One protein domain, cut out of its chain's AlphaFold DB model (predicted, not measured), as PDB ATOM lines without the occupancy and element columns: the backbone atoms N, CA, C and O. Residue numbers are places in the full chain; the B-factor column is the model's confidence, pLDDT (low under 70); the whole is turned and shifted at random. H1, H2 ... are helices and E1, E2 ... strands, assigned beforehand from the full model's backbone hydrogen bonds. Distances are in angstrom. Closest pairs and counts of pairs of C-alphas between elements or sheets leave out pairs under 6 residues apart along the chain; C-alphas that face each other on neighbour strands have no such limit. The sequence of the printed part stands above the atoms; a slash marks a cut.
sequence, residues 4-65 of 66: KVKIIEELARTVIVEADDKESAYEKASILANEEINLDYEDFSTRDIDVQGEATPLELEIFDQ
ATOM      1  N   LYS A   4     -44.582  70.187 -14.892       70.75
ATOM      2  CA  LYS A   4     -44.456  71.575 -15.325       70.75
ATOM      3  C   LYS A   4     -43.276  72.231 -14.629       70.75
ATOM      4  O   LYS A   4     -43.146  72.157 -13.408       70.75
ATOM      5  N   VAL A   5     -42.433  72.880 -15.422       69.12
ATOM      6  CA  VAL A   5     -41.284  73.645 -14.944       69.12
ATOM      7  C   VAL A   5     -41.410  75.051 -15.499       69.12
ATOM      8  O   VAL A   5     -41.574  75.227 -16.706       69.12
ATOM      9  N   LYS A   6     -41.370  76.043 -14.617       75.44
ATOM     10  CA  LYS A   6     -41.302  77.452 -14.984       75.44
ATOM     11  C   LYS A   6     -39.855  77.901 -14.831       75.44
ATOM     12  O   LYS A   6     -39.286  77.759 -13.754       75.44
ATOM     13  N   ILE A   7     -39.284  78.437 -15.902       72.69
ATOM     14  CA  ILE A   7     -37.953  79.043 -15.885       72.69
ATOM     15  C   ILE A   7     -38.141  80.555 -16.005       72.69
ATOM     16  O   ILE A   7     -38.871  81.017 -16.883       72.69
ATOM     17  N   ILE A   8     -37.543  81.311 -15.089       76.81
ATOM     18  CA  ILE A   8     -37.500  82.776 -15.129       76.81
ATOM     19  C   ILE A   8     -36.029  83.168 -15.261       76.81
ATOM     20  O   ILE A   8     -35.215  82.786 -14.421       76.81
ATOM     21  N   GLU A   9     -35.691  83.913 -16.311       71.31
ATOM     22  CA  GLU A   9     -34.318  84.347 -16.584       71.31
ATOM     23  C   GLU A   9     -34.262  85.869 -16.744       71.31
ATOM     24  O   GLU A   9     -35.167  86.472 -17.324       71.31
ATOM     25  N   GLU A  10     -33.200  86.488 -16.226       76.69
ATOM     26  CA  GLU A  10     -32.943  87.926 -16.360       76.69
ATOM     27  C   GLU A  10     -31.657  88.147 -17.162       76.69
ATOM     28  O   GLU A  10     -30.581  87.638 -16.812       76.69
ATOM     29  N   LEU A  11     -31.774  88.912 -18.250       74.31
ATOM     30  CA  LEU A  11     -30.665  89.228 -19.140       74.31
ATOM     31  C   LEU A  11     -30.131  90.627 -18.837       74.31
ATOM     32  O   LEU A  11     -30.834  91.624 -19.000       74.31
ATOM     33  N   ALA A  12     -28.868  90.697 -18.421       73.06
ATOM     34  CA  ALA A  12     -28.190  91.947 -18.115       73.06
ATOM     35  C   ALA A  12     -26.942  92.077 -18.990       73.06
ATOM     36  O   ALA A  12     -26.009  91.285 -18.885       73.06
ATOM     37  N   ARG A  13     -26.903  93.109 -19.839       72.88
ATOM     38  CA  ARG A  13     -25.745  93.433 -20.680       72.88
ATOM     39  C   ARG A  13     -25.070  94.695 -20.164       72.88
ATOM     40  O   ARG A  13     -25.713  95.731 -20.026       72.88
ATOM     41  N   THR A  14     -23.759  94.626 -19.949       78.62
ATOM     42  CA  THR A  14     -22.935  95.809 -19.666       78.62
ATOM     43  C   THR A  14     -22.087  96.130 -20.887       78.62
ATOM     44  O   THR A  14     -21.313  95.294 -21.342       78.62
ATOM     45  N   VAL A  15     -22.228  97.344 -21.418       77.56
ATOM     46  CA  VAL A  15     -21.398  97.852 -22.518       77.56
ATOM     47  C   VAL A  15     -20.418  98.865 -21.938       77.56
ATOM     48  O   VAL A  15     -20.832  99.867 -21.358       77.56
ATOM     49  N   ILE A  16     -19.121  98.598 -22.085       81.94
ATOM     50  CA  ILE A  16     -18.051  99.509 -21.668       81.94
ATOM     51  C   ILE A  16     -17.455 100.127 -22.929       81.94
ATOM     52  O   ILE A  16     -17.039  99.402 -23.832       81.94
ATOM     53  N   VAL A  17     -17.427 101.457 -22.995       88.19
ATOM     54  CA  VAL A  17     -16.879 102.207 -24.132       88.19
ATOM     55  C   VAL A  17     -15.829 103.202 -23.667       88.19
ATOM     56  O   VAL A  17     -16.013 103.892 -22.666       88.19
ATOM     57  N   GLU A  18     -14.744 103.298 -24.430       90.00
ATOM     58  CA  GLU A  18     -13.734 104.342 -24.272       90.00
ATOM     59  C   GLU A  18     -13.960 105.446 -25.320       90.00
ATOM     60  O   GLU A  18     -14.139 105.191 -26.521       90.00
ATOM     61  N   ALA A  19     -13.985 106.694 -24.858       93.94
ATOM     62  CA  ALA A  19     -14.120 107.873 -25.704       93.94
ATOM     63  C   ALA A  19     -13.490 109.102 -25.039       93.94
ATOM     64  O   ALA A  19     -13.416 109.185 -23.813       93.94
ATOM     65  N   ASP A  20     -13.076 110.056 -25.872       94.00
ATOM     66  CA  ASP A  20     -12.386 111.273 -25.439       94.00
ATOM     67  C   ASP A  20     -13.344 112.324 -24.851       94.00
ATOM     68  O   ASP A  20     -12.923 113.225 -24.124       94.00
ATOM     69  N   ASP A  21     -14.644 112.198 -25.131       95.56
ATOM     70  CA  ASP A  21     -15.684 113.087 -24.637       95.56
ATOM     71  C   ASP A  21     -17.010 112.352 -24.381       95.56
ATOM     72  O   ASP A  21     -17.247 111.218 -24.811       95.56
ATOM     73  N   LYS A  22     -17.888 113.027 -23.634       94.00
ATOM     74  CA  LYS A  22     -19.166 112.477 -23.184       94.00
ATOM     75  C   LYS A  22     -20.109 112.180 -24.350       94.00
ATOM     76  O   LYS A  22     -20.779 111.155 -24.315       94.00
ATOM     77  N   GLU A  23     -20.200 113.066 -25.336       95.75
ATOM     78  CA  GLU A  23     -21.135 112.919 -26.457       95.75
ATOM     79  C   GLU A  23     -20.750 111.704 -27.306       95.75
ATOM     80  O   GLU A  23     -21.574 110.813 -27.512       95.75
ATOM     81  N   SER A  24     -19.459 111.573 -27.628       94.75
ATOM     82  CA  SER A  24     -18.908 110.400 -28.309       94.75
ATOM     83  C   SER A  24     -19.108 109.104 -27.513       94.75
ATOM     84  O   SER A  24     -19.424 108.063 -28.097       94.75
ATOM     85  N   ALA A  25     -18.973 109.137 -26.180       94.12
ATOM     86  CA  ALA A  25     -19.249 107.973 -25.336       94.12
ATOM     87  C   ALA A  25     -20.717 107.521 -25.442       94.12
ATOM     88  O   ALA A  25     -20.980 106.325 -25.575       94.12
ATOM     89  N   TYR A  26     -21.670 108.460 -25.419       92.75
ATOM     90  CA  TYR A  26     -23.095 108.141 -25.557       92.75
ATOM     91  C   TYR A  26     -23.426 107.573 -26.932       92.75
ATOM     92  O   TYR A  26     -24.094 106.544 -27.005       92.75
ATOM     93  N   GLU A  27     -22.938 108.189 -28.010       93.12
ATOM     94  CA  GLU A  27     -23.181 107.695 -29.368       93.12
ATOM     95  C   GLU A  27     -22.658 106.266 -29.550       93.12
ATOM     96  O   GLU A  27     -23.398 105.387 -29.995       93.12
ATOM     97  N   LYS A  28     -21.418 105.995 -29.120       91.62
ATOM     98  CA  LYS A  28     -20.822 104.650 -29.185       91.62
ATOM     99  C   LYS A  28     -21.601 103.633 -28.354       91.62
ATOM    100  O   LYS A  28     -21.865 102.533 -28.834       91.62
ATOM    101  N   ALA A  29     -21.983 103.992 -27.126       89.25
ATOM    102  CA  ALA A  29     -22.764 103.113 -26.262       89.25
ATOM    103  C   ALA A  29     -24.137 102.795 -26.873       89.25
ATOM    104  O   ALA A  29     -24.555 101.641 -26.862       89.25
ATOM    105  N   SER A  30     -24.820 103.790 -27.447       86.12
ATOM    106  CA  SER A  30     -26.119 103.601 -28.094       86.12
ATOM    107  C   SER A  30     -26.036 102.744 -29.352       86.12
ATOM    108  O   SER A  30     -26.924 101.920 -29.558       86.12
ATOM    109  N   ILE A  31     -24.996 102.889 -30.175       87.75
ATOM    110  CA  ILE A  31     -24.803 102.031 -31.352       87.75
ATOM    111  C   ILE A  31     -24.626 100.577 -30.906       87.75
ATOM    112  O   ILE A  31     -25.413  99.722 -31.299       87.75
ATOM    113  N   LEU A  32     -23.678 100.319 -30.000       84.00
ATOM    114  CA  LEU A  32     -23.386  98.967 -29.516       84.00
ATOM    115  C   LEU A  32     -24.575  98.332 -28.792       84.00
ATOM    116  O   LEU A  32     -24.786  97.124 -28.899       84.00
ATOM    117  N   ALA A  33     -25.371  99.123 -28.068       82.50
ATOM    118  CA  ALA A  33     -26.574  98.647 -27.392       82.50
ATOM    119  C   ALA A  33     -27.661  98.149 -28.361       82.50
ATOM    120  O   ALA A  33     -28.447  97.293 -27.965       82.50
ATOM    121  N   ASN A  34     -27.699  98.651 -29.602       80.75
ATOM    122  CA  ASN A  34     -28.709  98.298 -30.609       80.75
ATOM    123  C   ASN A  34     -28.236  97.253 -31.634       80.75
ATOM    124  O   ASN A  34     -29.002  96.891 -32.524       80.75
ATOM    125  N   GLU A  35     -26.991  96.786 -31.549       80.69
ATOM    126  CA  GLU A  35     -26.511  95.716 -32.423       80.69
ATOM    127  C   GLU A  35     -27.209  94.386 -32.117       80.69
ATOM    128  O   GLU A  35     -27.497  94.063 -30.962       80.69
ATOM    129  N   GLU A  36     -27.475  93.615 -33.174       74.81
ATOM    130  CA  GLU A  36     -28.038  92.274 -33.071       74.81
ATOM    131  C   GLU A  36     -27.018  91.344 -32.406       74.81
ATOM    132  O   GLU A  36     -25.857  91.271 -32.813       74.81
ATOM    133  N   ILE A  37     -27.454  90.645 -31.361       68.44
ATOM    134  CA  ILE A  37     -26.606  89.760 -30.567       68.44
ATOM    135  C   ILE A  37     -27.215  88.366 -30.614       68.44
ATOM    136  O   ILE A  37     -28.399  88.192 -30.329       68.44
ATOM    137  N   ASN A  38     -26.390  87.375 -30.931       68.06
ATOM    138  CA  ASN A  38     -26.744  85.982 -30.705       68.06
ATOM    139  C   ASN A  38     -26.463  85.673 -29.239       68.06
ATOM    140  O   ASN A  38     -25.302  85.655 -28.841       68.06
ATOM    141  N   LEU A  39     -27.528  85.488 -28.467       66.81
ATOM    142  CA  LEU A  39     -27.458  85.162 -27.047       66.81
ATOM    143  C   LEU A  39     -27.688  83.665 -26.861       66.81
ATOM    144  O   LEU A  39     -28.532  83.077 -27.547       66.81
ATOM    145  N   ASP A  40     -26.966  83.066 -25.923       70.06
ATOM    146  CA  ASP A  40     -27.192  81.698 -25.480       70.06
ATOM    147  C   ASP A  40     -27.517  81.619 -23.979       70.06
ATOM    148  O   ASP A  40     -27.719  82.618 -23.287       70.06
ATOM    149  N   TYR A  41     -27.677  80.395 -23.481       67.94
ATOM    150  CA  TYR A  41     -28.143  80.140 -22.123       67.94
ATOM    151  C   TYR A  41     -27.137  80.573 -21.035       67.94
ATOM    152  O   TYR A  41     -27.509  80.557 -19.858       67.94
ATOM    153  N   GLU A  42     -25.892  80.892 -21.400       73.75
ATOM    154  CA  GLU A  42     -24.815  81.342 -20.508       73.75
ATOM    155  C   GLU A  42     -24.823  82.865 -20.311       73.75
ATOM    156  O   GLU A  42     -24.272  83.354 -19.324       73.75
ATOM    157  N   ASP A  43     -25.510  83.609 -21.184       71.88
ATOM    158  CA  ASP A  43     -25.619  85.074 -21.114       71.88
ATOM    159  C   ASP A  43     -26.630  85.568 -20.061       71.88
ATOM    160  O   ASP A  43     -26.727  86.767 -19.775       71.88
ATOM    161  N   PHE A  44     -27.403  84.662 -19.461       75.00
ATOM    162  CA  PHE A  44     -28.375  85.004 -18.428       75.00
ATOM    163  C   PHE A  44     -27.700  85.133 -17.063       75.00
ATOM    164  O   PHE A  44     -27.071  84.209 -16.551       75.00
ATOM    165  N   SER A  45     -27.886  86.293 -16.437       73.44
ATOM    166  CA  SER A  45     -27.270  86.621 -15.146       73.44
ATOM    167  C   SER A  45     -27.885  85.856 -13.973       73.44
ATOM    168  O   SER A  45     -27.224  85.593 -12.968       73.44
ATOM    169  N   THR A  46     -29.151  85.466 -14.115       75.94
ATOM    170  CA  THR A  46     -29.881  84.667 -13.137       75.94
ATOM    171  C   THR A  46     -30.810  83.702 -13.853       75.94
ATOM    172  O   THR A  46     -31.480  84.087 -14.814       75.94
ATOM    173  N   ARG A  47     -30.905  82.478 -13.330       71.25
ATOM    174  CA  ARG A  47     -31.879  81.466 -13.738       71.25
ATOM    175  C   ARG A  47     -32.572  80.934 -12.495       71.25
ATOM    176  O   ARG A  47     -31.921  80.309 -11.659       71.25
ATOM    177  N   ASP A  48     -33.876  81.161 -12.400       72.12
ATOM    178  CA  ASP A  48     -34.719  80.546 -11.379       72.12
ATOM    179  C   ASP A  48     -35.573  79.442 -12.009       72.12
ATOM    180  O   ASP A  48     -36.142  79.619 -13.091       72.12
ATOM    181  N   ILE A  49     -35.622  78.285 -11.351       73.56
ATOM    182  CA  ILE A  49     -36.322  77.092 -11.827       73.56
ATOM    183  C   ILE A  49     -37.348  76.699 -10.770       73.56
ATOM    184  O   ILE A  49     -37.007  76.130  -9.735       73.56
ATOM    185  N   ASP A  50     -38.619  76.945 -11.075       73.19
ATOM    186  CA  ASP A  50     -39.743  76.549 -10.235       73.19
ATOM    187  C   ASP A  50     -40.396  75.279 -10.798       73.19
ATOM    188  O   ASP A  50     -40.990  75.272 -11.884       73.19
ATOM    189  N   VAL A  51     -40.257  74.175 -10.064       69.25
ATOM    190  CA  VAL A  51     -40.864  72.887 -10.412       69.25
ATOM    191  C   VAL A  51     -42.250  72.824  -9.782       69.25
ATOM    192  O   VAL A  51     -42.397  72.529  -8.598       69.25
ATOM    193  N   GLN A  52     -43.284  73.029 -10.597       69.00
ATOM    194  CA  GLN A  52     -44.672  73.106 -10.128       69.00
ATOM    195  C   GLN A  52     -45.337  71.734  -9.925       69.00
ATOM    196  O   GLN A  52     -46.529  71.652  -9.649       69.00
ATOM    197  N   GLY A  53     -44.570  70.645 -10.025       68.19
ATOM    198  CA  GLY A  53     -45.064  69.285  -9.817       68.19
ATOM    199  C   GLY A  53     -45.860  68.746 -11.008       68.19
ATOM    200  O   GLY A  53     -45.526  69.015 -12.164       68.19
ATOM    201  N   GLU A  54     -46.865  67.913 -10.724       66.69
ATOM    202  CA  GLU A  54     -47.732  67.309 -11.740       66.69
ATOM    203  C   GLU A  54     -48.693  68.340 -12.334       66.69
ATOM    204  O   GLU A  54     -49.464  68.966 -11.611       66.69
ATOM    205  N   ALA A  55     -48.680  68.478 -13.659       64.50
ATOM    206  CA  ALA A  55     -49.613  69.342 -14.366       64.50
ATOM    207  C   ALA A  55     -50.930  68.604 -14.616       64.50
ATOM    208  O   ALA A  55     -50.947  67.515 -15.208       64.50
ATOM    209  N   THR A  56     -52.043  69.213 -14.219       66.19
ATOM    210  CA  THR A  56     -53.369  68.728 -14.605       66.19
ATOM    211  C   THR A  56     -53.610  68.963 -16.106       66.19
ATOM    212  O   THR A  56     -52.985  69.840 -16.705       66.19
ATOM    213  N   PRO A  57     -54.517  68.208 -16.760       66.94
ATOM    214  CA  PRO A  57     -54.801  68.378 -18.189       66.94
ATOM    215  C   PRO A  57     -55.167  69.815 -18.593       66.94
ATOM    216  O   PRO A  57     -54.764  70.264 -19.659       66.94
ATOM    217  N   LEU A  58     -55.866  70.544 -17.717       65.94
ATOM    218  CA  LEU A  58     -56.303  71.923 -17.948       65.94
ATOM    219  C   LEU A  58     -55.136  72.930 -17.932       65.94
ATOM    220  O   LEU A  58     -55.146  73.914 -18.662       65.94
ATOM    221  N   GLU A  59     -54.107  72.684 -17.119       60.34
ATOM    222  CA  GLU A  59     -52.936  73.568 -17.011       60.34
ATOM    223  C   GLU A  59     -51.985  73.449 -18.207       60.34
ATOM    224  O   GLU A  59     -51.186  74.355 -18.442       60.34
ATOM    225  N   LEU A  60     -52.073  72.351 -18.964       60.28
ATOM    226  CA  LEU A  60     -51.291  72.127 -20.181       60.28
ATOM    227  C   LEU A  60     -51.864  72.887 -21.383       60.28
ATOM    228  O   LEU A  60     -51.095  73.385 -22.196       60.28
ATOM    229  N   GLU A  61     -53.188  73.035 -21.471       59.31
ATOM    230  CA  GLU A  61     -53.843  73.765 -22.571       59.31
ATOM    231  C   GLU A  61     -53.549  75.276 -22.553       59.31
ATOM    232  O   GLU A  61     -53.603  75.928 -23.593       59.31
ATOM    233  N   ILE A  62     -53.214  75.837 -21.384       57.47
ATOM    234  CA  ILE A  62     -52.884  77.263 -21.221       57.47
ATOM    235  C   ILE A  62     -51.425  77.556 -21.619       57.47
ATOM    236  O   ILE A  62     -51.124  78.669 -22.045       57.47
ATOM    237  N   PHE A  63     -50.517  76.579 -21.496       52.28
ATOM    238  CA  PHE A  63     -49.096  76.761 -21.820       52.28
ATOM    239  C   PHE A  63     -48.798  76.708 -23.319       52.28
ATOM    240  O   PHE A  63     -47.901  77.410 -23.758       52.28
ATOM    241  N   ASP A  64     -49.571  75.963 -24.111       50.66
ATOM    242  CA  ASP A  64     -49.389  75.884 -25.574       50.66
ATOM    243  C   ASP A  64     -49.773  77.184 -26.324       50.66
ATOM    244  O   ASP A  64     -49.659  77.250 -27.548       50.66
ATOM    245  N   GLN A  65     -50.260  78.215 -25.622       50.75
ATOM    246  CA  GLN A  65     -50.664  79.499 -26.214       50.75
ATOM    247  C   GLN A  65     -49.644  80.637 -26.024       50.75
ATOM    248  O   GLN A  65     -49.886  81.732 -26.539       50.75
TER     249      GLN A  65
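Overview. This is residues 4 to 65 of the 66 residues of an uncharacterized protein of Coprobacillus sp. 3_3_56FAA (UniProt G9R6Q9). A long ribbon of two antiparallel strands, E1 and E2, has helix H1 well beyond one end and the short helix H2 folded back beside the other end, and together they make a thin rod with little packing between its parts. From the end of E1 the link runs on away from the ribbon as far as Asp 20 and turns, and H1 comes back toward the ribbon; a second link, residues 34 to 43, leads into E2, which runs back beside E1, and H2 follows near the ribbon's other end. The printed part has 62 residues with two named strands and two named helices, in the order E1, H1, E2, H2, and its class is mixed, helices and strands. The whole is extended, with a radius of gyration of the C-alphas of 19.4 A, and its C-alphas span 60 by 21 by 17 A.

Arrangement. E1, residues 4 to 11, and E2, residues 44 to 54, are antiparallel neighbours, with 168 degrees between their N-to-C directions. The C-alphas of Val 5 and Val 51 face each other at 4.6 A, and those of Leu 11 and Phe 44 at 4.9 A. N 6 and O 50 are within hydrogen-bond range at 2.9 A, and so are N 45 and O 10 at 3.0 A. H1, residues 22 to 33, and H2, residues 57 to 63, are apart. E1 and H2 are apart too, but only just, with their closest C-alphas 8.4 A from each other. In H1 every O i to N i+4 pair is within hydrogen-bond range; in H2 it is 0 of 3, with 2 of 4 O i to N i+3 pairs within range.

Along the chain. E1 begins at C-alpha 4, at (-44.456, 71.575, -15.325), and is 22.7 A long from first to last C-alpha. H1 begins at C-alpha 22, at (-19.166, 112.477, -23.184), and is 16.2 A long. E2, the longest strand, has 11 residues and is 27.1 A long. H2 is 10.8 A long and ends at C-alpha 63, at (-49.096, 76.761, -21.820).

Size, cuts and confidence. The two C-alphas farthest apart are those of Asp 20 and Pro 57, 60.8 A, while those of Lys 4 and Gln 65, the first and last printed, are 14.8 A apart. The printed part has no cut. The links from E1 to H1 and from H1 to E2 are short, with 10 residues each, and the link from E2 to H2 is tight, with 2. The mean pLDDT of the printed part is 75.5; residue 5, residues 37 to 39, residue 41 and residues 51 to 65 are under 70.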